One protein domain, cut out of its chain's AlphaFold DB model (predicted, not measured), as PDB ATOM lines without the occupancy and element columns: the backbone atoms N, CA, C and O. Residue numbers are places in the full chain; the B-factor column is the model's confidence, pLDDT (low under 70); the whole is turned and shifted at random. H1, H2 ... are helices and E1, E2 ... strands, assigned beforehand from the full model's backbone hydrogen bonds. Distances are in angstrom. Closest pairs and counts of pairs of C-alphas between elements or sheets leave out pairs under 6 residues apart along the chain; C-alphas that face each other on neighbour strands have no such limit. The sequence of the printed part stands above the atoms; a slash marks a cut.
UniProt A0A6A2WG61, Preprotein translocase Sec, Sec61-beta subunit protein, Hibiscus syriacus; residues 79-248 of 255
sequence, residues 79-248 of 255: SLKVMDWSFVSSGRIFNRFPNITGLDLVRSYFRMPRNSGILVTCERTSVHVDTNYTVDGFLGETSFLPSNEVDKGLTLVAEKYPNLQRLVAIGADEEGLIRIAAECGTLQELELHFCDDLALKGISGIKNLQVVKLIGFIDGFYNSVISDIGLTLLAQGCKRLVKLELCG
ATOM      1  N   SER A  79      43.265  34.062   9.389       96.50
ATOM      2  CA  SER A  79      41.841  33.960   9.082       96.50
ATOM      3  C   SER A  79      41.104  33.104  10.101       96.50
ATOM      4  O   SER A  79      41.602  32.049  10.501       96.50
ATOM      5  N   LEU A  80      39.920  33.556  10.515       95.94
ATOM      6  CA  LEU A  80      39.080  32.845  11.469       95.94
ATOM      7  C   LEU A  80      37.593  32.949  11.116       95.94
ATOM      8  O   LEU A  80      37.088  34.028  10.812       95.94
ATOM      9  N   LYS A  81      36.889  31.819  11.249       95.44
ATOM     10  CA  LYS A  81      35.424  31.759  11.283       95.44
ATOM     11  C   LYS A  81      34.966  31.625  12.727       95.44
ATOM     12  O   LYS A  81      35.350  30.674  13.408       95.44
ATOM     13  N   VAL A  82      34.177  32.579  13.200       93.75
ATOM     14  CA  VAL A  82      33.693  32.614  14.578       93.75
ATOM     15  C   VAL A  82      32.352  31.898  14.657       93.75
ATOM     16  O   VAL A  82      31.435  32.171  13.892       93.75
ATOM     17  N   MET A  83      32.255  30.965  15.600       89.00
ATOM     18  CA  MET A  83      31.049  30.162  15.828       89.00
ATOM     19  C   MET A  83      30.212  30.667  17.008       89.00
ATOM     20  O   MET A  83      29.036  30.351  17.100       89.00
ATOM     21  N   ASP A  84      30.818  31.420  17.926       88.25
ATOM     22  CA  ASP A  84      30.185  31.893  19.159       88.25
ATOM     23  C   ASP A  84      30.481  33.384  19.333       88.25
ATOM     24  O   ASP A  84      31.637  33.777  19.521       88.25
ATOM     25  N   TRP A  85      29.438  34.214  19.285       91.88
ATOM     26  CA  TRP A  85      29.567  35.668  19.404       91.88
ATOM     27  C   TRP A  85      30.173  36.105  20.733       91.88
ATOM     28  O   TRP A  85      30.893  37.102  20.795       91.88
ATOM     29  N   SER A  86      29.968  35.319  21.797       92.00
ATOM     30  CA  SER A  86      30.559  35.604  23.104       92.00
ATOM     31  C   SER A  86      32.086  35.635  23.050       92.00
ATOM     32  O   SER A  86      32.728  36.241  23.905       92.00
ATOM     33  N   PHE A  87      32.712  35.000  22.055       94.50
ATOM     34  CA  PHE A  87      34.156  35.054  21.852       94.50
ATOM     35  C   PHE A  87      34.639  36.429  21.361       94.50
ATOM     36  O   PHE A  87      35.741  36.845  21.731       94.50
ATOM     37  N   VAL A  88      33.800  37.140  20.600       95.69
ATOM     38  CA  VAL A  88      34.030  38.521  20.152       95.69
ATOM     39  C   VAL A  88      33.700  39.496  21.274       95.69
ATOM     40  O   VAL A  88      34.572  40.256  21.686       95.69
ATOM     41  N   SER A  89      32.491  39.419  21.840       94.56
ATOM     42  CA  SER A  89      32.036  40.386  22.850       94.56
ATOM     43  C   SER A  89      32.832  40.325  24.159       94.56
ATOM     44  O   SER A  89      33.031  41.347  24.805       94.56
ATOM     45  N   SER A  90      33.370  39.156  24.535       95.81
ATOM     46  CA  SER A  90      34.280  39.029  25.691       95.81
ATOM     47  C   SER A  90      35.708  39.521  25.430       95.81
ATOM     48  O   SER A  90      36.536  39.527  26.338       95.81
ATOM     49  N   GLY A  91      36.051  39.839  24.181       95.31
ATOM     50  CA  GLY A  91      37.395  40.234  23.773       95.31
ATOM     51  C   GLY A  91      38.451  39.123  23.787       95.31
ATOM     52  O   GLY A  91      39.628  39.368  23.510       95.31
ATOM     53  N   ARG A  92      38.059  37.873  24.067       95.88
ATOM     54  CA  ARG A  92      38.974  36.720  24.068       95.88
ATOM     55  C   ARG A  92      39.610  36.486  22.698       95.88
ATOM     56  O   ARG A  92      40.782  36.110  22.648       95.88
ATOM     57  N   ILE A  93      38.876  36.743  21.613       97.00
ATOM     58  CA  ILE A  93      39.392  36.631  20.243       97.00
ATOM     59  C   ILE A  93      40.638  37.498  20.028       97.00
ATOM     60  O   ILE A  93      41.631  36.995  19.512       97.00
ATOM     61  N   PHE A  94      40.632  38.743  20.516       96.62
ATOM     62  CA  PHE A  94      41.713  39.712  20.304       96.62
ATOM     63  C   PHE A  94      43.001  39.308  21.026       96.62
ATOM     64  O   PHE A  94      44.101  39.499  20.517       96.62
ATOM     65  N   ASN A  95      42.867  38.679  22.197       95.19
ATOM     66  CA  ASN A  95      44.004  38.143  22.945       95.19
ATOM     67  C   ASN A  95      44.550  36.851  22.325       95.19
ATOM     68  O   ASN A  95      45.754  36.592  22.361       95.19
ATOM     69  N   ARG A  96      43.657  36.013  21.785       95.94
ATOM     70  CA  ARG A  96      44.005  34.707  21.220       95.94
ATOM     71  C   ARG A  96      44.626  34.831  19.828       95.94
ATOM     72  O   ARG A  96      45.567  34.094  19.546       95.94
ATOM     73  N   PHE A  97      44.106  35.726  18.992       97.00
ATOM     74  CA  PHE A  97      44.414  35.837  17.565       97.00
ATOM     75  C   PHE A  97      44.635  37.306  17.152       97.00
ATOM     76  O   PHE A  97      43.854  37.862  16.391       97.00
ATOM     77  N   PRO A  98      45.705  37.965  17.629       96.69
ATOM     78  CA  PRO A  98      45.893  39.407  17.433       96.69
ATOM     79  C   PRO A  98      46.200  39.829  15.984       96.69
ATOM     80  O   PRO A  98      46.147  41.012  15.677       96.69
ATOM     81  N   ASN A  99      46.543  38.886  15.099       96.81
ATOM     82  CA  ASN A  99      47.016  39.156  13.735       96.81
ATOM     83  C   ASN A  99      45.987  38.763  12.659       96.81
ATOM     84  O   ASN A  99      46.369  38.395  11.546       96.81
ATOM     85  N   ILE A 100      44.693  38.789  12.992       97.62
ATOM     86  CA  ILE A 100      43.632  38.471  12.034       97.62
ATOM     87  C   ILE A 100      43.585  39.528  10.924       97.62
ATOM     88  O   ILE A 100      43.528  40.728  11.181       97.62
ATOM     89  N   THR A 101      43.561  39.049   9.684       98.06
ATOM     90  CA  THR A 101      43.307  39.824   8.466       98.06
ATOM     91  C   THR A 101      42.010  39.397   7.776       98.06
ATOM     92  O   THR A 101      41.462  40.172   6.999       98.06
ATOM     93  N   GLY A 102      41.482  38.204   8.069       98.50
ATOM     94  CA  GLY A 102      40.213  37.709   7.534       98.50
ATOM     95  C   GLY A 102      39.276  37.196   8.624       98.50
ATOM     96  O   GLY A 102      39.583  36.197   9.273       98.50
ATOM     97  N   LEU A 103      38.116  37.820   8.797       98.25
ATOM     98  CA  LEU A 103      37.159  37.458   9.842       98.25
ATOM     99  C   LEU A 103      35.789  37.129   9.248       98.25
ATOM    100  O   LEU A 103      35.267  37.884   8.436       98.25
ATOM    101  N   ASP A 104      35.209  36.007   9.664       97.62
ATOM    102  CA  ASP A 104      33.862  35.580   9.277       97.62
ATOM    103  C   ASP A 104      33.009  35.384  10.533       97.62
ATOM    104  O   ASP A 104      33.329  34.555  11.389       97.62
ATOM    105  N   LEU A 105      31.959  36.195  10.650       95.69
ATOM    106  CA  LEU A 105      31.086  36.294  11.815       95.69
ATOM    107  C   LEU A 105      29.681  35.727  11.571       95.69
ATOM    108  O   LEU A 105      28.866  35.706  12.495       95.69
ATOM    109  N   VAL A 106      29.387  35.234  10.363       90.75
ATOM    110  CA  VAL A 106      28.023  34.828   9.980       90.75
ATOM    111  C   VAL A 106      27.505  33.717  10.880       90.75
ATOM    112  O   VAL A 106      26.381  33.762  11.365       90.75
ATOM    113  N   ARG A 107      28.351  32.729  11.178       85.25
ATOM    114  CA  ARG A 107      27.953  31.587  12.011       85.25
ATOM    115  C   ARG A 107      27.732  31.960  13.473       85.25
ATOM    116  O   ARG A 107      26.923  31.321  14.133       85.25
ATOM    117  N   SER A 108      28.419  32.988  13.965       85.88
ATOM    118  CA  SER A 108      28.249  33.472  15.335       85.88
ATOM    119  C   SER A 108      26.987  34.303  15.558       85.88
ATOM    120  O   SER A 108      26.619  34.514  16.709       85.88
ATOM    121  N   TYR A 109      26.330  34.762  14.491       84.06
ATOM    122  CA  TYR A 109      25.109  35.567  14.577       84.06
ATOM    123  C   TYR A 109      23.905  34.801  15.111       84.06
ATOM    124  O   TYR A 109      23.071  35.346  15.831       84.06
ATOM    125  N   PHE A 110      23.832  33.519  14.777       79.81
ATOM    126  CA  PHE A 110      22.777  32.653  15.256       79.81
ATOM    127  C   PHE A 110      23.115  32.202  16.677       79.81
ATOM    128  O   PHE A 110      24.159  31.592  16.928       79.81
ATOM    129  N   ARG A 111      22.216  32.462  17.627       71.06
ATOM    130  CA  ARG A 111      22.279  31.905  18.980       71.06
ATOM    131  C   ARG A 111      21.984  30.414  18.901       71.06
ATOM    132  O   ARG A 111      20.849  29.978  19.055       71.06
ATOM    133  N   MET A 112      23.027  29.632  18.641       62.66
ATOM    134  CA  MET A 112      22.944  28.178  18.599       62.66
ATOM    135  C   MET A 112      22.543  27.644  19.988       62.66
ATOM    136  O   MET A 112      23.296  27.843  20.952       62.66
ATOM    137  N   PRO A 113      21.418  26.920  20.125       58.53
ATOM    138  CA  PRO A 113      21.184  26.115  21.311       58.53
ATOM    139  C   PRO A 113      22.265  25.034  21.344       58.53
ATOM    140  O   PRO A 113      22.383  24.232  20.419       58.53
ATOM    141  N   ARG A 114      23.069  24.997  22.414       55.38
ATOM    142  CA  ARG A 114      24.235  24.095  22.543       55.38
ATOM    143  C   ARG A 114      23.903  22.596  22.434       55.38
ATOM    144  O   ARG A 114      24.824  21.798  22.316       55.38
ATOM    145  N   ASN A 115      22.617  22.234  22.456       56.94
ATOM    146  CA  ASN A 115      22.129  20.858  22.534       56.94
ATOM    147  C   ASN A 115      21.209  20.431  21.373       56.94
ATOM    148  O   ASN A 115      20.655  19.335  21.445       56.94
ATOM    149  N   SER A 116      21.019  21.232  20.317       58.75
ATOM    150  CA  SER A 116      20.215  20.754  19.181       58.75
ATOM    151  C   SER A 116      21.036  19.861  18.243       58.75
ATOM    152  O   SER A 116      22.050  20.281  17.681       58.75
ATOM    153  N   GLY A 117      20.568  18.625  18.043       59.84
ATOM    154  CA  GLY A 117      21.133  17.673  17.083       59.84
ATOM    155  C   GLY A 117      20.729  17.922  15.623       59.84
ATOM    156  O   GLY A 117      21.204  17.205  14.745       59.84
ATOM    157  N   ILE A 118      19.865  18.905  15.345       67.62
ATOM    158  CA  ILE A 118      19.342  19.164  13.998       67.62
ATOM    159  C   ILE A 118      20.102  20.338  13.385       67.62
ATOM    160  O   ILE A 118      19.908  21.485  13.780       67.62
ATOM    161  N   LEU A 119      20.958  20.045  12.406       70.38
ATOM    162  CA  LEU A 119      21.658  21.042  11.599       70.38
ATOM    163  C   LEU A 119      20.888  21.271  10.297       70.38
ATOM    164  O   LEU A 119      20.873  20.404   9.424       70.38
ATOM    165  N   VAL A 120      20.296  22.450  10.140       67.31
ATOM    166  CA  VAL A 120      19.716  22.880   8.866       67.31
ATOM    167  C   VAL A 120      20.793  23.611   8.082       67.31
ATOM    168  O   VAL A 120      21.421  24.540   8.586       67.31
ATOM    169  N   THR A 121      21.035  23.173   6.850       68.38
ATOM    170  CA  THR A 121      21.920  23.869   5.912       68.38
ATOM    171  C   THR A 121      21.085  24.370   4.748       68.38
ATOM    172  O   THR A 121      20.497  23.563   4.033       68.38
ATOM    173  N   CYS A 122      21.047  25.688   4.565       62.94
ATOM    174  CA  CYS A 122      20.434  26.337   3.414       62.94
ATOM    175  C   CYS A 122      21.518  27.106   2.661       62.94
ATOM    176  O   CYS A 122      22.185  27.976   3.224       62.94
ATOM    177  N   GLU A 123      21.733  26.721   1.404       68.19
ATOM    178  CA  GLU A 123      22.804  27.213   0.534       68.19
ATOM    179  C   GLU A 123      24.197  27.232   1.197       68.19
ATOM    180  O   GLU A 123      24.920  26.235   1.183       68.19
ATOM    181  N   ARG A 124      24.594  28.383   1.759       63.00
ATOM    182  CA  ARG A 124      25.906  28.654   2.367       63.00
ATOM    183  C   ARG A 124      25.853  28.848   3.885       63.00
ATOM    184  O   ARG A 124      26.901  29.052   4.502       63.00
ATOM    185  N   THR A 125      24.671  28.753   4.485       60.03
ATOM    186  CA  THR A 125      24.447  28.998   5.909       60.03
ATOM    187  C   THR A 125      24.005  27.706   6.584       60.03
ATOM    188  O   THR A 125      23.085  27.036   6.122       60.03
ATOM    189  N   SER A 126      24.666  27.345   7.685       65.69
ATOM    190  CA  SER A 126      24.301  26.183   8.499       65.69
ATOM    191  C   SER A 126      23.968  26.640   9.914       65.69
ATOM    192  O   SER A 126      24.771  27.341  10.531       65.69
ATOM    193  N   VAL A 127      22.803  26.239  10.420       66.31
ATOM    194  CA  VAL A 127      22.244  26.662  11.710       66.31
ATOM    195  C   VAL A 127      21.668  25.445  12.425       66.31
ATOM    196  O   VAL A 127      20.969  24.632  11.822       66.31
ATOM    197  N   HIS A 128      21.960  25.307  13.716       65.19
ATOM    198  CA  HIS A 128      21.291  24.330  14.569       65.19
ATOM    199  C   HIS A 128      19.902  24.844  14.963       65.19
ATOM    200  O   HIS A 128      19.793  25.923  15.544       65.19
ATOM    201  N   VAL A 129      18.856  24.075  14.661       61.53
ATOM    202  CA  VAL A 129      17.454  24.464  14.888       61.53
ATOM    203  C   VAL A 129      16.904  23.704  16.089       61.53
ATOM    204  O   VAL A 129      17.034  22.486  16.152       61.53
ATOM    205  N   ASP A 130      16.331  24.401  17.068       58.41
ATOM    206  CA  ASP A 130      15.643  23.764  18.203       58.41
ATOM    207  C   ASP A 130      14.232  23.293  17.796       58.41
ATOM    208  O   ASP A 130      13.675  23.770  16.811       58.41
ATOM    209  N   THR A 131      13.603  22.397  18.557       55.12
ATOM    210  CA  THR A 131      12.257  21.865  18.251       55.12
ATOM    211  C   THR A 131      11.118  22.891  18.370       55.12
ATOM    212  O   THR A 131       9.962  22.557  18.113       55.12
ATOM    213  N   ASN A 132      11.415  24.141  18.737       53.12
ATOM    214  CA  ASN A 132      10.439  25.226  18.822       53.12
ATOM    215  C   ASN A 132      10.246  25.885  17.447       53.12
ATOM    216  O   ASN A 132      10.796  26.947  17.166       53.12
ATOM    217  N   TYR A 133       9.466  25.225  16.595       47.72
ATOM    218  CA  TYR A 133       9.034  25.739  15.295       47.72
ATOM    219  C   TYR A 133       8.038  26.897  15.475       47.72
ATOM    220  O   TYR A 133       7.080  26.774  16.243       47.72
ATOM    221  N   THR A 134       8.219  28.003  14.751       49.16
ATOM    222  CA  THR A 134       7.219  29.078  14.639       49.16
ATOM    223  C   THR A 134       6.647  29.125  13.226       49.16
ATOM    224  O   THR A 134       7.315  28.779  12.262       49.16
ATOM    225  N   VAL A 135       5.384  29.536  13.100       43.12
ATOM    226  CA  VAL A 135       4.574  29.404  11.871       43.12
ATOM    227  C   VAL A 135       5.086  30.258  10.690       43.12
ATOM    228  O   VAL A 135       4.678  30.003   9.564       43.12
ATOM    229  N   ASP A 136       6.029  31.182  10.913       49.53
ATOM    230  CA  ASP A 136       6.536  32.144   9.911       49.53
ATOM    231  C   ASP A 136       8.008  31.918   9.481       49.53
ATOM    232  O   ASP A 136       8.618  32.768   8.837       49.53
ATOM    233  N   GLY A 137       8.616  30.776   9.836       55.12
ATOM    234  CA  GLY A 137       9.998  30.436   9.466       55.12
ATOM    235  C   GLY A 137      10.631  29.370  10.369       55.12
ATOM    236  O   GLY A 137      10.094  29.029  11.421       55.12
ATOM    237  N   PHE A 138      11.803  28.841   9.984       52.78
ATOM    238  CA  PHE A 138      12.507  27.794  10.753       52.78
ATOM    239  C   PHE A 138      13.024  28.270  12.123       52.78
ATOM    240  O   PHE A 138      13.360  27.444  12.970       52.78
ATOM    241  N   LEU A 139      13.120  29.582  12.343       55.75
ATOM    242  CA  LEU A 139      13.744  30.193  13.512       55.75
ATOM    243  C   LEU A 139      12.843  31.288  14.094       55.75
ATOM    244  O   LEU A 139      12.449  32.205  13.381       55.75
ATOM    245  N   GLY A 140      12.557  31.230  15.398       55.62
ATOM    246  CA  GLY A 140      11.908  32.343  16.099       55.62
ATOM    247  C   GLY A 140      12.839  33.558  16.233       55.62
ATOM    248  O   GLY A 140      14.059  33.396  16.323       55.62
ATOM    249  N   GLU A 141      12.270  34.768  16.314       53.09
ATOM    250  CA  GLU A 141      12.983  36.064  16.426       53.09
ATOM    251  C   GLU A 141      14.066  36.112  17.529       53.09
ATOM    252  O   GLU A 141      15.011  36.893  17.460       53.09
ATOM    253  N   THR A 142      13.986  35.249  18.547       53.75
ATOM    254  CA  THR A 142      14.941  35.178  19.670       53.75
ATOM    255  C   THR A 142      16.247  34.435  19.360       53.75
ATOM    256  O   THR A 142      17.170  34.438  20.184       53.75
ATOM    257  N   SER A 143      16.339  33.799  18.190       67.38
ATOM    258  CA  SER A 143      17.515  33.045  17.735       67.38
ATOM    259  C   SER A 143      18.606  33.920  17.109       67.38
ATOM    260  O   SER A 143      19.726  33.447  16.911       67.38
ATOM    261  N   PHE A 144      18.320  35.195  16.846       79.56
ATOM    262  CA  PHE A 144      19.255  36.132  16.231       79.56
ATOM    263  C   PHE A 144      19.887  37.068  17.263       79.56
ATOM    264  O   PHE A 144      19.352  37.305  18.353       79.56
ATOM    265  N   LEU A 145      21.056  37.608  16.928       84.81
ATOM    266  CA  LEU A 145      21.607  38.734  17.669       84.81
ATOM    267  C   LEU A 145      20.915  40.028  17.230       84.81
ATOM    268  O   LEU A 145      20.764  40.253  16.030       84.81
ATOM    269  N   PRO A 146      20.534  40.898  18.179       88.31
ATOM    270  CA  PRO A 146      20.047  42.222  17.828       88.31
ATOM    271  C   PRO A 146      21.187  43.046  17.208       88.31
ATOM    272  O   PRO A 146      22.350  42.898  17.606       88.31
ATOM    273  N   SER A 147      20.863  43.915  16.250       89.06
ATOM    274  CA  SER A 147      21.855  44.675  15.471       89.06
ATOM    275  C   SER A 147      22.768  45.539  16.347       89.06
ATOM    276  O   SER A 147      23.971  45.617  16.118       89.06
ATOM    277  N   ASN A 148      22.251  46.074  17.457       92.69
ATOM    278  CA  ASN A 148      23.052  46.825  18.425       92.69
ATOM    279  C   ASN A 148      24.194  46.001  19.060       92.69
ATOM    280  O   ASN A 148      25.237  46.554  19.403       92.69
ATOM    281  N   GLU A 149      24.021  44.690  19.251       93.94
ATOM    282  CA  GLU A 149      25.082  43.801  19.738       93.94
ATOM    283  C   GLU A 149      26.068  43.435  18.624       93.94
ATOM    284  O   GLU A 149      27.262  43.273  18.903       93.94
ATOM    285  N   VAL A 150      25.591  43.354  17.376       95.06
ATOM    286  CA  VAL A 150      26.439  43.184  16.189       95.06
ATOM    287  C   VAL A 150      27.377  44.380  16.041       95.06
ATOM    288  O   VAL A 150      28.597  44.204  16.016       95.06
ATOM    289  N   ASP A 151      26.835  45.593  16.070       96.31
ATOM    290  CA  ASP A 151      27.581  46.840  15.899       96.31
ATOM    291  C   ASP A 151      28.595  47.098  17.017       96.31
ATOM    292  O   ASP A 151      29.721  47.535  16.754       96.31
ATOM    293  N   LYS A 152      28.265  46.747  18.268       97.12
ATOM    294  CA  LYS A 152      29.248  46.745  19.368       97.12
ATOM    295  C   LYS A 152      30.410  45.798  19.079       97.12
ATOM    296  O   LYS A 152      31.566  46.155  19.302       97.12
ATOM    297  N   GLY A 153      30.125  44.593  18.583       97.25
ATOM    298  CA  GLY A 153      31.164  43.637  18.204       97.25
ATOM    299  C   GLY A 153      32.014  44.133  17.036       97.25
ATOM    300  O   GLY A 153      33.238  44.019  17.095       97.25
ATOM    301  N   LEU A 154      31.399  44.743  16.019       97.81
ATOM    302  CA  LEU A 154      32.111  45.362  14.898       97.81
ATOM    303  C   LEU A 154      32.983  46.535  15.343       97.81
ATOM    304  O   LEU A 154      34.112  46.651  14.876       97.81
ATOM    305  N   THR A 155      32.524  47.337  16.303       98.06
ATOM    306  CA  THR A 155      33.330  48.406  16.909       98.06
ATOM    307  C   THR A 155      34.590  47.835  17.566       98.06
ATOM    308  O   THR A 155      35.695  48.296  17.292       98.06
ATOM    309  N   LEU A 156      34.463  46.762  18.357       98.06
ATOM    310  CA  LEU A 156      35.623  46.088  18.956       98.06
ATOM    311  C   LEU A 156      36.563  45.490  17.897       98.06
ATOM    312  O   LEU A 156      37.784  45.543  18.048       98.06
ATOM    313  N   VAL A 157      36.010  44.913  16.828       98.25
ATOM    314  CA  VAL A 157      36.786  44.393  15.692       98.25
ATOM    315  C   VAL A 157      37.570  45.517  15.016       98.25
ATOM    316  O   VAL A 157      38.766  45.343  14.783       98.25
ATOM    317  N   ALA A 158      36.933  46.660  14.766       97.81
ATOM    318  CA  ALA A 158      37.548  47.836  14.162       97.81
ATOM    319  C   ALA A 158      38.744  48.332  14.994       97.81
ATOM    320  O   ALA A 158      39.849  48.484  14.476       97.81
ATOM    321  N   GLU A 159      38.554  48.474  16.309       97.31
ATOM    322  CA  GLU A 159      39.587  48.946  17.238       97.31
ATOM    323  C   GLU A 159      40.778  47.986  17.385       97.31
ATOM    324  O   GLU A 159      41.900  48.411  17.676       97.31
ATOM    325  N   LYS A 160      40.547  46.673  17.269       97.81
ATOM    326  CA  LYS A 160      41.570  45.650  17.552       97.81
ATOM    327  C   LYS A 160      42.225  45.068  16.303       97.81
ATOM    328  O   LYS A 160      43.340  44.559  16.417       97.81
ATOM    329  N   TYR A 161      41.593  45.170  15.134       97.75
ATOM    330  CA  TYR A 161      42.109  44.670  13.855       97.75
ATOM    331  C   TYR A 161      42.164  45.771  12.776       97.75
ATOM    332  O   TYR A 161      41.473  45.690  11.761       97.75
ATOM    333  N   PRO A 162      43.052  46.777  12.908       96.12
ATOM    334  CA  PRO A 162      43.195  47.836  11.897       96.12
ATOM    335  C   PRO A 162      43.704  47.311  10.537       96.12
ATOM    336  O   PRO A 162      43.459  47.900   9.483       96.12
ATOM    337  N   ASN A 163      44.388  46.160  10.547       97.19
ATOM    338  CA  ASN A 163      44.909  45.483   9.356       97.19
ATOM    339  C   ASN A 163      43.928  44.449   8.761       97.19
ATOM    340  O   ASN A 163      44.351  43.541   8.041       97.19
ATOM    341  N   LEU A 164      42.637  44.539   9.096       98.38
ATOM    342  CA  LEU A 164      41.613  43.656   8.544       98.38
ATOM    343  C   LEU A 164      41.455  43.904   7.036       98.38
ATOM    344  O   LEU A 164      41.213  45.027   6.610       98.38
ATOM    345  N   GLN A 165      41.579  42.839   6.246       98.50
ATOM    346  CA  GLN A 165      41.518  42.849   4.781       98.50
ATOM    347  C   GLN A 165      40.224  42.238   4.247       98.50
ATOM    348  O   GLN A 165      39.749  42.653   3.189       98.50
ATOM    349  N   ARG A 166      39.645  41.284   4.987       98.62
ATOM    350  CA  ARG A 166      38.394  40.609   4.644       98.62
ATOM    351  C   ARG A 166      37.463  40.515   5.848       98.62
ATOM    352  O   ARG A 166      37.868  40.015   6.898       98.62
ATOM    353  N   LEU A 167      36.208  40.911   5.666       98.56
ATOM    354  CA  LEU A 167      35.150  40.770   6.666       98.56
ATOM    355  C   LEU A 167      33.916  40.095   6.055       98.56
ATOM    356  O   LEU A 167      33.480  40.464   4.969       98.56
ATOM    357  N   VAL A 168      33.348  39.122   6.766       97.94
ATOM    358  CA  VAL A 168      32.009  38.576   6.506       97.94
ATOM    359  C   VAL A 168      31.158  38.842   7.738       97.94
ATOM    360  O   VAL A 168      31.488  38.355   8.824       97.94
ATOM    361  N   ALA A 169      30.093  39.618   7.586       95.88
ATOM    362  CA  ALA A 169      29.196  39.997   8.672       95.88
ATOM    363  C   ALA A 169      27.729  39.826   8.260       95.88
ATOM    364  O   ALA A 169      27.405  39.673   7.082       95.88
ATOM    365  N   ILE A 170      26.844  39.814   9.250       92.81
ATOM    366  CA  ILE A 170      25.405  39.623   9.073       92.81
ATOM    367  C   ILE A 170      24.653  40.505  10.072       92.81
ATOM    368  O   ILE A 170      25.073  40.587  11.227       92.81
ATOM    369  N   GLY A 171      23.574  41.155   9.628       90.62
ATOM    370  CA  GLY A 171      22.723  41.982  10.493       90.62
ATOM    371  C   GLY A 171      23.450  43.174  11.123       90.62
ATOM    372  O   GLY A 171      23.199  43.494  12.284       90.62
ATOM    373  N   ALA A 172      24.410  43.750  10.397       94.06
ATOM    374  CA  ALA A 172      25.165  44.926  10.815       94.06
ATOM    375  C   ALA A 172      24.467  46.204  10.337       94.06
ATOM    376  O   ALA A 172      24.100  46.279   9.162       94.06
ATOM    377  N   ASP A 173      24.359  47.196  11.219       93.81
ATOM    378  CA  ASP A 173      23.753  48.494  10.921       93.81
ATOM    379  C   ASP A 173      24.833  49.540  10.571       93.81
ATOM    380  O   ASP A 173      26.042  49.276  10.540       93.81
ATOM    381  N   GLU A 174      24.386  50.761  10.264       95.44
ATOM    382  CA  GLU A 174      25.246  51.875   9.855       95.44
ATOM    383  C   GLU A 174      26.384  52.156  10.856       95.44
ATOM    384  O   GLU A 174      27.524  52.352  10.436       95.44
ATOM    385  N   GLU A 175      26.115  52.157  12.165       96.25
ATOM    386  CA  GLU A 175      27.083  52.587  13.187       96.25
ATOM    387  C   GLU A 175      28.303  51.657  13.244       96.25
ATOM    388  O   GLU A 175      29.449  52.113  13.165       96.25
ATOM    389  N   GLY A 176      28.079  50.343  13.316       96.31
ATOM    390  CA  GLY A 176      29.156  49.353  13.334       96.31
ATOM    391  C   GLY A 176      30.008  49.401  12.064       96.31
ATOM    392  O   GLY A 176      31.237  49.294  12.123       96.31
ATOM    393  N   LEU A 177      29.373  49.618  10.912       97.62
ATOM    394  CA  LEU A 177      30.050  49.680   9.617       97.62
ATOM    395  C   LEU A 177      30.821  50.992   9.416       97.62
ATOM    396  O   LEU A 177      31.919  50.956   8.857       97.62
ATOM    397  N   ILE A 178      30.333  52.122   9.942       97.31
ATOM    398  CA  ILE A 178      31.090  53.385   9.988       97.31
ATOM    399  C   ILE A 178      32.381  53.205  10.791       97.31
ATOM    400  O   ILE A 178      33.441  53.673  10.366       97.31
ATOM    401  N   ARG A 179      32.330  52.501  11.928       98.00
ATOM    402  CA  ARG A 179      33.532  52.215  12.729       98.00
ATOM    403  C   ARG A 179      34.546  51.373  11.967       98.00
ATOM    404  O   ARG A 179      35.727  51.714  11.950       98.00
ATOM    405  N   ILE A 180      34.087  50.331  11.276       98.12
ATOM    406  CA  ILE A 180      34.939  49.528  10.389       98.12
ATOM    407  C   ILE A 180      35.553  50.402   9.287       98.12
ATOM    408  O   ILE A 180      36.754  50.321   9.041       98.12
ATOM    409  N   ALA A 181      34.766  51.275   8.654       96.56
ATOM    410  CA  ALA A 181      35.251  52.175   7.612       96.56
ATOM    411  C   ALA A 181      36.310  53.172   8.110       96.56
ATOM    412  O   ALA A 181      37.226  53.518   7.358       96.56
ATOM    413  N   ALA A 182      36.198  53.617   9.361       96.56
ATOM    414  CA  ALA A 182      37.128  54.558   9.974       96.56
ATOM    415  C   ALA A 182      38.473  53.911  10.349       96.56
ATOM    416  O   ALA A 182      39.521  54.492  10.069       96.56
ATOM    417  N   GLU A 183      38.453  52.718  10.951       97.12
ATOM    418  CA  GLU A 183      39.649  52.106  11.554       97.12
ATOM    419  C   GLU A 183      40.313  51.040  10.658       97.12
ATOM    420  O   GLU A 183      41.537  50.889  10.655       97.12
ATOM    421  N   CYS A 184      39.542  50.303   9.848       97.19
ATOM    422  CA  CYS A 184      40.056  49.211   9.013       97.19
ATOM    423  C   CYS A 184      40.487  49.710   7.627       97.19
ATOM    424  O   CYS A 184      39.956  49.306   6.591       97.19
ATOM    425  N   GLY A 185      41.511  50.565   7.584       94.81
ATOM    426  CA  GLY A 185      41.996  51.177   6.342       94.81
ATOM    427  C   GLY A 185      42.530  50.192   5.292       94.81
ATOM    428  O   GLY A 185      42.688  50.568   4.134       94.81
ATOM    429  N   THR A 186      42.804  48.937   5.656       97.00
ATOM    430  CA  THR A 186      43.302  47.901   4.727       97.00
ATOM    431  C   THR A 186      42.212  46.987   4.163       97.00
ATOM    432  O   THR A 186      42.541  46.083   3.394       97.00
ATOM    433  N   LEU A 187      40.941  47.227   4.509       98.31
ATOM    434  CA  LEU A 187      39.813  46.386   4.119       98.31
ATOM    435  C   LEU A 187      39.573  46.446   2.606       98.31
ATOM    436  O   LEU A 187      39.448  47.527   2.026       98.31
ATOM    437  N   GLN A 188      39.531  45.273   1.972       98.12
ATOM    438  CA  GLN A 188      39.415  45.109   0.517       98.12
ATOM    439  C   GLN A 188      38.227  44.240   0.121       98.12
ATOM    440  O   GLN A 188      37.628  44.477  -0.927       98.12
ATOM    441  N   GLU A 189      37.878  43.259   0.949       98.56
ATOM    442  CA  GLU A 189      36.789  42.327   0.693       98.56
ATOM    443  C   GLU A 189      35.743  42.414   1.802       98.56
ATOM    444  O   GLU A 189      36.062  42.273   2.987       98.56
ATOM    445  N   LEU A 190      34.487  42.608   1.414       98.25
ATOM    446  CA  LEU A 190      33.366  42.641   2.340       98.25
ATOM    447  C   LEU A 190      32.216  41.781   1.823       98.25
ATOM    448  O   LEU A 190      31.765  41.935   0.691       98.25
ATOM    449  N   GLU A 191      31.727  40.892   2.677       97.62
ATOM    450  CA  GLU A 191      30.508  40.125   2.449       97.62
ATOM    451  C   GLU A 191      29.510  40.460   3.561       97.62
ATOM    452  O   GLU A 191      29.796  40.248   4.740       97.62
ATOM    453  N   LEU A 192      28.366  41.028   3.185       95.38
ATOM    454  CA  LEU A 192      27.291  41.387   4.104       95.38
ATOM    455  C   LEU A 192      26.050  40.556   3.815       95.38
ATOM    456  O   LEU A 192      25.606  40.441   2.674       95.38
ATOM    457  N   HIS A 193      25.487  40.010   4.879       92.75
ATOM    458  CA  HIS A 193      24.212  39.314   4.883       92.75
ATOM    459  C   HIS A 193      23.186  40.125   5.677       92.75
ATOM    460  O   HIS A 193      23.568  40.790   6.640       92.75
ATOM    461  N   PHE A 194      21.900  40.019   5.331       90.62
ATOM    462  CA  PHE A 194      20.807  40.695   6.042       90.62
ATOM    463  C   PHE A 194      21.124  42.184   6.275       90.62
ATOM    464  O   PHE A 194      21.338  42.625   7.404       90.62
ATOM    465  N   CYS A 195      21.273  42.925   5.177       89.25
ATOM    466  CA  CYS A 195      21.707  44.322   5.174       89.25
ATOM    467  C   CYS A 195      20.763  45.193   4.338       89.25
ATOM    468  O   CYS A 195      20.199  44.725   3.345       89.25
ATOM    469  N   ASP A 196      20.590  46.441   4.755       90.25
ATOM    470  CA  ASP A 196      19.703  47.426   4.138       90.25
ATOM    471  C   ASP A 196      20.491  48.640   3.606       90.25
ATOM    472  O   ASP A 196      21.727  48.676   3.604       90.25
ATOM    473  N   ASP A 197      19.779  49.669   3.151       92.19
ATOM    474  CA  ASP A 197      20.396  50.893   2.634       92.19
ATOM    475  C   ASP A 197      21.260  51.633   3.677       92.19
ATOM    476  O   ASP A 197      22.228  52.307   3.303       92.19
ATOM    477  N   LEU A 198      20.959  51.508   4.977       92.62
ATOM    478  CA  LEU A 198      21.749  52.115   6.055       92.62
ATOM    479  C   LEU A 198      23.097  51.408   6.206       92.62
ATOM    480  O   LEU A 198      24.134  52.069   6.328       92.62
ATOM    481  N   ALA A 199      23.116  50.081   6.101       93.81
ATOM    482  CA  ALA A 199      24.362  49.330   6.051       93.81
ATOM    483  C   ALA A 199      25.229  49.756   4.851       93.81
ATOM    484  O   ALA A 199      26.438  49.976   4.994       93.81
ATOM    485  N   LEU A 200      24.611  49.958   3.678       94.69
ATOM    486  CA  LEU A 200      25.301  50.424   2.466       94.69
ATOM    487  C   LEU A 200      25.868  51.841   2.630       94.69
ATOM    488  O   LEU A 200      26.988  52.123   2.190       94.69
ATOM    489  N   LYS A 201      25.136  52.718   3.321       94.94
ATOM    490  CA  LYS A 201      25.620  54.044   3.711       94.94
ATOM    491  C   LYS A 201      26.854  53.948   4.610       94.94
ATOM    492  O   LYS A 201      27.835  54.641   4.337       94.94
ATOM    493  N   GLY A 202      26.862  53.055   5.599       95.00
ATOM    494  CA  GLY A 202      28.013  52.850   6.485       95.00
ATOM    495  C   GLY A 202      29.275  52.396   5.743       95.00
ATOM    496  O   GLY A 202      30.363  52.933   5.961       95.00
ATOM    497  N   ILE A 203      29.141  51.467   4.791       95.75
ATOM    498  CA  ILE A 203      30.293  50.933   4.037       95.75
ATOM    499  C   ILE A 203      30.777  51.848   2.915       95.75
ATOM    500  O   ILE A 203      31.907  51.686   2.451       95.75
ATOM    501  N   SER A 204      29.985  52.847   2.516       94.50
ATOM    502  CA  SER A 204      30.406  53.860   1.540       94.50
ATOM    503  C   SER A 204      31.677  54.613   1.983       94.50
ATOM    504  O   SER A 204      32.445  55.093   1.149       94.50
ATOM    505  N   GLY A 205      31.973  54.653   3.288       93.00
ATOM    506  CA  GLY A 205      33.209  55.228   3.826       93.00
ATOM    507  C   GLY A 205      34.479  54.393   3.590       93.00
ATOM    508  O   GLY A 205      35.586  54.905   3.786       93.00
ATOM    509  N   ILE A 206      34.368  53.124   3.176       94.94
ATOM    510  CA  ILE A 206      35.517  52.214   3.050       94.94
ATOM    511  C   ILE A 206      36.286  52.508   1.754       94.94
ATOM    512  O   ILE A 206      35.906  52.103   0.653       94.94
ATOM    513  N   LYS A 207      37.435  53.179   1.887       91.00
ATOM    514  CA  LYS A 207      38.219  53.705   0.753       91.00
ATOM    515  C   LYS A 207      38.871  52.640  -0.134       91.00
ATOM    516  O   LYS A 207      39.074  52.874  -1.324       91.00
ATOM    517  N   ASN A 208      39.253  51.501   0.445       95.12
ATOM    518  CA  ASN A 208      40.058  50.471  -0.225       95.12
ATOM    519  C   ASN A 208      39.266  49.233  -0.648       95.12
ATOM    520  O   ASN A 208      39.861  48.251  -1.101       95.12
ATOM    521  N   LEU A 209      37.938  49.316  -0.560       96.81
ATOM    522  CA  LEU A 209      37.037  48.226  -0.881       96.81
ATOM    523  C   LEU A 209      37.074  47.910  -2.381       96.81
ATOM    524  O   LEU A 209      36.894  48.795  -3.218       96.81
ATOM    525  N   GLN A 210      37.340  46.648  -2.705       97.75
ATOM    526  CA  GLN A 210      37.528  46.137  -4.065       97.75
ATOM    527  C   GLN A 210      36.479  45.088  -4.427       97.75
ATOM    528  O   GLN A 210      35.999  45.069  -5.560       97.75
ATOM    529  N   VAL A 211      36.104  44.241  -3.473       98.19
ATOM    530  CA  VAL A 211      35.117  43.183  -3.672       98.19
ATOM    531  C   VAL A 211      34.024  43.326  -2.628       98.19
ATOM    532  O   VAL A 211      34.302  43.300  -1.430       98.19
ATOM    533  N   VAL A 212      32.786  43.453  -3.095       97.56
ATOM    534  CA  VAL A 212      31.597  43.469  -2.245       97.56
ATOM    535  C   VAL A 212      30.660  42.361  -2.674       97.56
ATOM    536  O   VAL A 212      30.391  42.186  -3.862       97.56
ATOM    537  N   LYS A 213      30.143  41.633  -1.691       95.88
ATOM    538  CA  LYS A 213      29.076  40.662  -1.875       95.88
ATOM    539  C   LYS A 213      27.946  40.959  -0.901       95.88
ATOM    540  O   LYS A 213      28.170  40.970   0.305       95.88
ATOM    541  N   LEU A 214      26.756  41.204  -1.429       94.12
ATOM    542  CA  LEU A 214      25.558  41.500  -0.653       94.12
ATOM    543  C   LEU A 214      24.580  40.337  -0.789       94.12
ATOM    544  O   LEU A 214      24.289  39.890  -1.900       94.12
ATOM    545  N   ILE A 215      24.103  39.837   0.349       91.06
ATOM    546  CA  ILE A 215      23.127  38.753   0.439       91.06
ATOM    547  C   ILE A 215      21.914  39.277   1.214       91.06
ATOM    548  O   ILE A 215      21.946  39.358   2.443       91.06
ATOM    549  N   GLY A 216      20.870  39.676   0.485       85.25
ATOM    550  CA  GLY A 216      19.665  40.286   1.065       85.25
ATOM    551  C   GLY A 216      18.644  39.264   1.564       85.25
ATOM    552  O   GLY A 216      18.046  39.434   2.621       85.25
ATOM    553  N   PHE A 217      18.507  38.151   0.849       82.88
ATOM    554  CA  PHE A 217      17.473  37.155   1.094       82.88
ATOM    555  C   PHE A 217      18.072  35.755   1.162       82.88
ATOM    556  O   PHE A 217      18.824  35.345   0.274       82.88
ATOM    557  N   ILE A 218      17.702  35.018   2.206       79.56
ATOM    558  CA  ILE A 218      17.838  33.564   2.276       79.56
ATOM    559  C   ILE A 218      16.511  33.010   2.786       79.56
ATOM    560  O   ILE A 218      16.095  33.319   3.908       79.56
ATOM    561  N   ASP A 219      15.890  32.156   1.971       73.50
ATOM    562  CA  ASP A 219      14.610  31.524   2.280       73.50
ATOM    563  C   ASP A 219      14.632  30.836   3.655       73.50
ATOM    564  O   ASP A 219      15.550  30.077   3.984       73.50
ATOM    565  N   GLY A 220      13.629  31.150   4.477       67.94
ATOM    566  CA  GLY A 220      13.479  30.644   5.841       67.94
ATOM    567  C   GLY A 220      14.416  31.240   6.903       67.94
ATOM    568  O   GLY A 220      14.329  30.804   8.053       67.94
ATOM    569  N   PHE A 221      15.286  32.203   6.563       72.56
ATOM    570  CA  PHE A 221      16.206  32.849   7.513       72.56
ATOM    571  C   PHE A 221      15.990  34.355   7.651       72.56
ATOM    572  O   PHE A 221      15.796  34.831   8.766       72.56
ATOM    573  N   TYR A 222      16.081  35.107   6.552       78.12
ATOM    574  CA  TYR A 222      15.949  36.565   6.572       78.12
ATOM    575  C   TYR A 222      15.651  37.127   5.183       78.12
ATOM    576  O   TYR A 222      16.012  36.536   4.163       78.12
ATOM    577  N   ASN A 223      15.034  38.307   5.171       83.19
ATOM    578  CA  ASN A 223      14.818  39.118   3.984       83.19
ATOM    579  C   ASN A 223      15.165  40.578   4.299       83.19
ATOM    580  O   ASN A 223      14.662  41.128   5.280       83.19
ATOM    581  N   SER A 224      16.013  41.198   3.485       85.25
ATOM    582  CA  SER A 224      16.310  42.625   3.534       85.25
ATOM    583  C   SER A 224      16.215  43.248   2.145       85.25
ATOM    584  O   SER A 224      16.547  42.637   1.128       85.25
ATOM    585  N   VAL A 225      15.758  44.497   2.120       85.38
ATOM    586  CA  VAL A 225      15.572  45.270   0.893       85.38
ATOM    587  C   VAL A 225      16.773  46.184   0.705       85.38
ATOM    588  O   VAL A 225      17.135  46.936   1.610       85.38
ATOM    589  N   ILE A 226      17.365  46.127  -0.487       88.56
ATOM    590  CA  ILE A 226      18.411  47.052  -0.925       88.56
ATOM    591  C   ILE A 226      17.870  47.795  -2.136       88.56
ATOM    592  O   ILE A 226      17.548  47.175  -3.152       88.56
ATOM    593  N   SER A 227      17.759  49.115  -2.023       90.06
ATOM    594  CA  SER A 227      17.239  49.955  -3.095       90.06
ATOM    595  C   SER A 227      18.355  50.496  -3.992       90.06
ATOM    596  O   SER A 227      19.545  50.482  -3.652       90.06
ATOM    597  N   ASP A 228      17.963  51.068  -5.132       89.56
ATOM    598  CA  ASP A 228      18.874  51.810  -6.008       89.56
ATOM    599  C   ASP A 228      19.562  52.979  -5.281       89.56
ATOM    600  O   ASP A 228      20.677  53.365  -5.643       89.56
ATOM    601  N   ILE A 229      18.943  53.528  -4.226       90.75
ATOM    602  CA  ILE A 229      19.542  54.579  -3.393       90.75
ATOM    603  C   ILE A 229      20.736  54.005  -2.625       90.75
ATOM    604  O   ILE A 229      21.823  54.585  -2.679       90.75
ATOM    605  N   GLY A 230      20.571  52.852  -1.967       91.62
ATOM    606  CA  GLY A 230      21.656  52.168  -1.263       91.62
ATOM    607  C   GLY A 230      22.819  51.830  -2.197       91.62
ATOM    608  O   GLY A 230      23.976  52.145  -1.904       91.62
ATOM    609  N   LEU A 231      22.524  51.272  -3.375       92.81
ATOM    610  CA  LEU A 231      23.547  50.963  -4.384       92.81
ATOM    611  C   LEU A 231      24.238  52.224  -4.923       92.81
ATOM    612  O   LEU A 231      25.450  52.215  -5.160       92.81
ATOM    613  N   THR A 232      23.502  53.327  -5.064       92.69
ATOM    614  CA  THR A 232      24.074  54.622  -5.449       92.69
ATOM    615  C   THR A 232      25.042  55.134  -4.384       92.69
ATOM    616  O   THR A 232      26.139  55.571  -4.733       92.69
ATOM    617  N   LEU A 233      24.696  55.039  -3.095       93.00
ATOM    618  CA  LEU A 233      25.591  55.409  -1.991       93.00
ATOM    619  C   LEU A 233      26.876  54.572  -2.007       93.00
ATOM    620  O   LEU A 233      27.977  55.124  -1.919       93.00
ATOM    621  N   LEU A 234      26.749  53.258  -2.207       93.56
ATOM    622  CA  LEU A 234      27.892  52.353  -2.333       93.56
ATOM    623  C   LEU A 234      28.812  52.761  -3.495       93.56
ATOM    624  O   LEU A 234      30.019  52.918  -3.306       93.56
ATOM    625  N   ALA A 235      28.256  52.985  -4.689       91.81
ATOM    626  CA  ALA A 235      29.013  53.390  -5.878       91.81
ATOM    627  C   ALA A 235      29.643  54.793  -5.738       91.81
ATOM    628  O   ALA A 235      30.705  55.099  -6.302       91.81
ATOM    629  N   GLN A 236      29.004  55.680  -4.974       92.00
ATOM    630  CA  GLN A 236      29.546  56.998  -4.671       92.00
ATOM    631  C   GLN A 236      30.744  56.925  -3.720       92.00
ATOM    632  O   GLN A 236      31.716  57.641  -3.955       92.00
ATOM    633  N   GLY A 237      30.713  56.052  -2.717       90.50
ATOM    634  CA  GLY A 237      31.783  55.920  -1.729       90.50
ATOM    635  C   GLY A 237      32.952  55.024  -2.153       90.50
ATOM    636  O   GLY A 237      34.118  55.427  -2.113       90.50
ATOM    637  N   CYS A 238      32.659  53.816  -2.634       93.31
ATOM    638  CA  CYS A 238      33.651  52.770  -2.887       93.31
ATOM    639  C   CYS A 238      34.271  52.875  -4.290       93.31
ATOM    640  O   CYS A 238      34.032  52.055  -5.173       93.31
ATOM    641  N   LYS A 239      35.125  53.881  -4.509       92.50
ATOM    642  CA  LYS A 239      35.735  54.175  -5.827       92.50
ATOM    643  C   LYS A 239      36.714  53.129  -6.365       92.50
ATOM    644  O   LYS A 239      37.110  53.216  -7.523       92.50
ATOM    645  N   ARG A 240      37.130  52.170  -5.538       95.75
ATOM    646  CA  ARG A 240      38.060  51.093  -5.913       95.75
ATOM    647  C   ARG A 240      37.360  49.761  -6.183       95.75
ATOM    648  O   ARG A 240      38.045  48.764  -6.400       95.75
ATOM    649  N   LEU A 241      36.027  49.747  -6.171       96.00
ATOM    650  CA  LEU A 241      35.238  48.543  -6.365       96.00
ATOM    651  C   LEU A 241      35.468  47.976  -7.772       96.00
ATOM    652  O   LEU A 241      35.218  48.645  -8.770       96.00
ATOM    653  N   VAL A 242      35.950  46.736  -7.841       96.88
ATOM    654  CA  VAL A 242      36.161  45.990  -9.093       96.88
ATOM    655  C   VAL A 242      35.123  44.891  -9.285       96.88
ATOM    656  O   VAL A 242      34.938  44.406 -10.399       96.88
ATOM    657  N   LYS A 243      34.458  44.476  -8.203       97.31
ATOM    658  CA  LYS A 243      33.488  43.388  -8.221       97.31
ATOM    659  C   LYS A 243      32.379  43.632  -7.203       97.31
ATOM    660  O   LYS A 243      32.656  43.796  -6.016       97.31
ATOM    661  N   LEU A 244      31.138  43.603  -7.683       95.81
ATOM    662  CA  LEU A 244      29.924  43.637  -6.874       95.81
ATOM    663  C   LEU A 244      29.096  42.386  -7.182       95.81
ATOM    664  O   LEU A 244      28.715  42.166  -8.329       95.81
ATOM    665  N   GLU A 245      28.843  41.565  -6.169       94.44
ATOM    666  CA  GLU A 245      27.936  40.419  -6.235       94.44
ATOM    667  C   GLU A 245      26.672  40.732  -5.432       94.44
ATOM    668  O   GLU A 245      26.761  41.102  -4.263       94.44
ATOM    669  N   LEU A 246      25.503  40.565  -6.047       91.00
ATOM    670  CA  LEU A 246      24.198  40.764  -5.413       91.00
ATOM    671  C   LEU A 246      23.459  39.424  -5.441       91.00
ATOM    672  O   LEU A 246      23.358  38.794  -6.494       91.00
ATOM    673  N   CYS A 247      22.995  38.952  -4.289       87.31
ATOM    674  CA  CYS A 247      22.300  37.675  -4.138       87.31
ATOM    675  C   CYS A 247      21.038  37.890  -3.299       87.31
ATOM    676  O   CYS A 247      21.126  38.338  -2.158       87.31
ATOM    677  N   GLY A 248      19.864  37.581  -3.854       77.50
ATOM    678  CA  GLY A 248      18.607  37.734  -3.119       77.50
ATOM    679  C   GLY A 248      18.307  39.181  -2.703       77.50
ATOM    680  O   GLY A 248      17.768  39.410  -1.633       77.50
TER     681      GLY A 248
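This is residues 79 to 248 of the 255 residues of the protein "Preprotein translocase Sec, Sec61-beta subunit protein" of Hibiscus syriacus (UniProt A0A6A2WG61). The chain winds in stacked turns of strand and helix: six parallel strands make a curled sheet, and H4, H5, H6 and H7 form a row of helices side by side in a second layer. H1 and H2 lie at the E1 end of the stack, and a small hairpin, E3 and E4, lies beyond the last residues of E1 and E2. The 170 printed residues hold seven named helices and eight named strands, E1 H1 H2 E2 H3 E3 E4 H4 E5 H5 E6 H6 E7 H7 E8, in the mixed class. The large sheet runs E1 E2 E5 E6 E7 E8; the whole is compact, with a radius of gyration of the C-alphas of 15.7 A and spans of 46 by 40 by 24 A.

E1, residues 79 to 81, is an edge strand, parallel to E2, residues 102 to 104; N 80 and O 102 are 2.9 A apart, within hydrogen-bond range. Between them come H1, residues 86 to 89, and H2, residues 92 to 96, neither on the sheet. H3, residues 106 to 109, stands at the sheet's level, at a height of 0.2 A. E3, residues 119 to 122, and E4, residues 125 to 128, form an antiparallel hairpin, with N 120 and O 127 2.8 A apart. H4, residues 147 to 160, touches H1 with residues 152 to 157 alone, closest at the C-alphas of Ser 89 and Gly 153, 5.7 A. E5, residues 166 to 170, is parallel to E2, with N 168 and O 103 2.8 A apart. H5, residues 174 to 183, touches H4 at a shallow tilt of 3 degrees, the same way; the C-alphas of Asp 151 and Gly 176 are closest, at 3.9 A. E6, residues 189 to 193, H6, residues 197 to 203, and E7, residues 211 to 215, make a strand-helix-strand unit, two parallel neighbour strands with a helix between, and E7, H7, residues 228 to 237, and E8, residues 243 to 247, make another; the crossover of each is right-handed. E5, H5, E6 is a strand-helix-strand unit, two parallel neighbour strands with a helix between, and its crossover is right-handed. H6 touches H7, closest at the C-alphas of Asp 197 and Gly 230, 4.3 A. Every O i to N i+4 pair is within range in H2, H4, H5, H6 and H7; H1 and H3 are too short for one.

E1 begins at C-alpha 79 (41.841, 33.960, 9.082). H4 is 19.8 A long and E5 13.8 A. E8 ends at C-alpha 247 (22.300, 37.675, -4.138).

The printed part has no cut. The links E4 to H4 and E7 to H7 are long. Low confidence, under 70, falls on residues 112 to 118, 120 to 143 and 220.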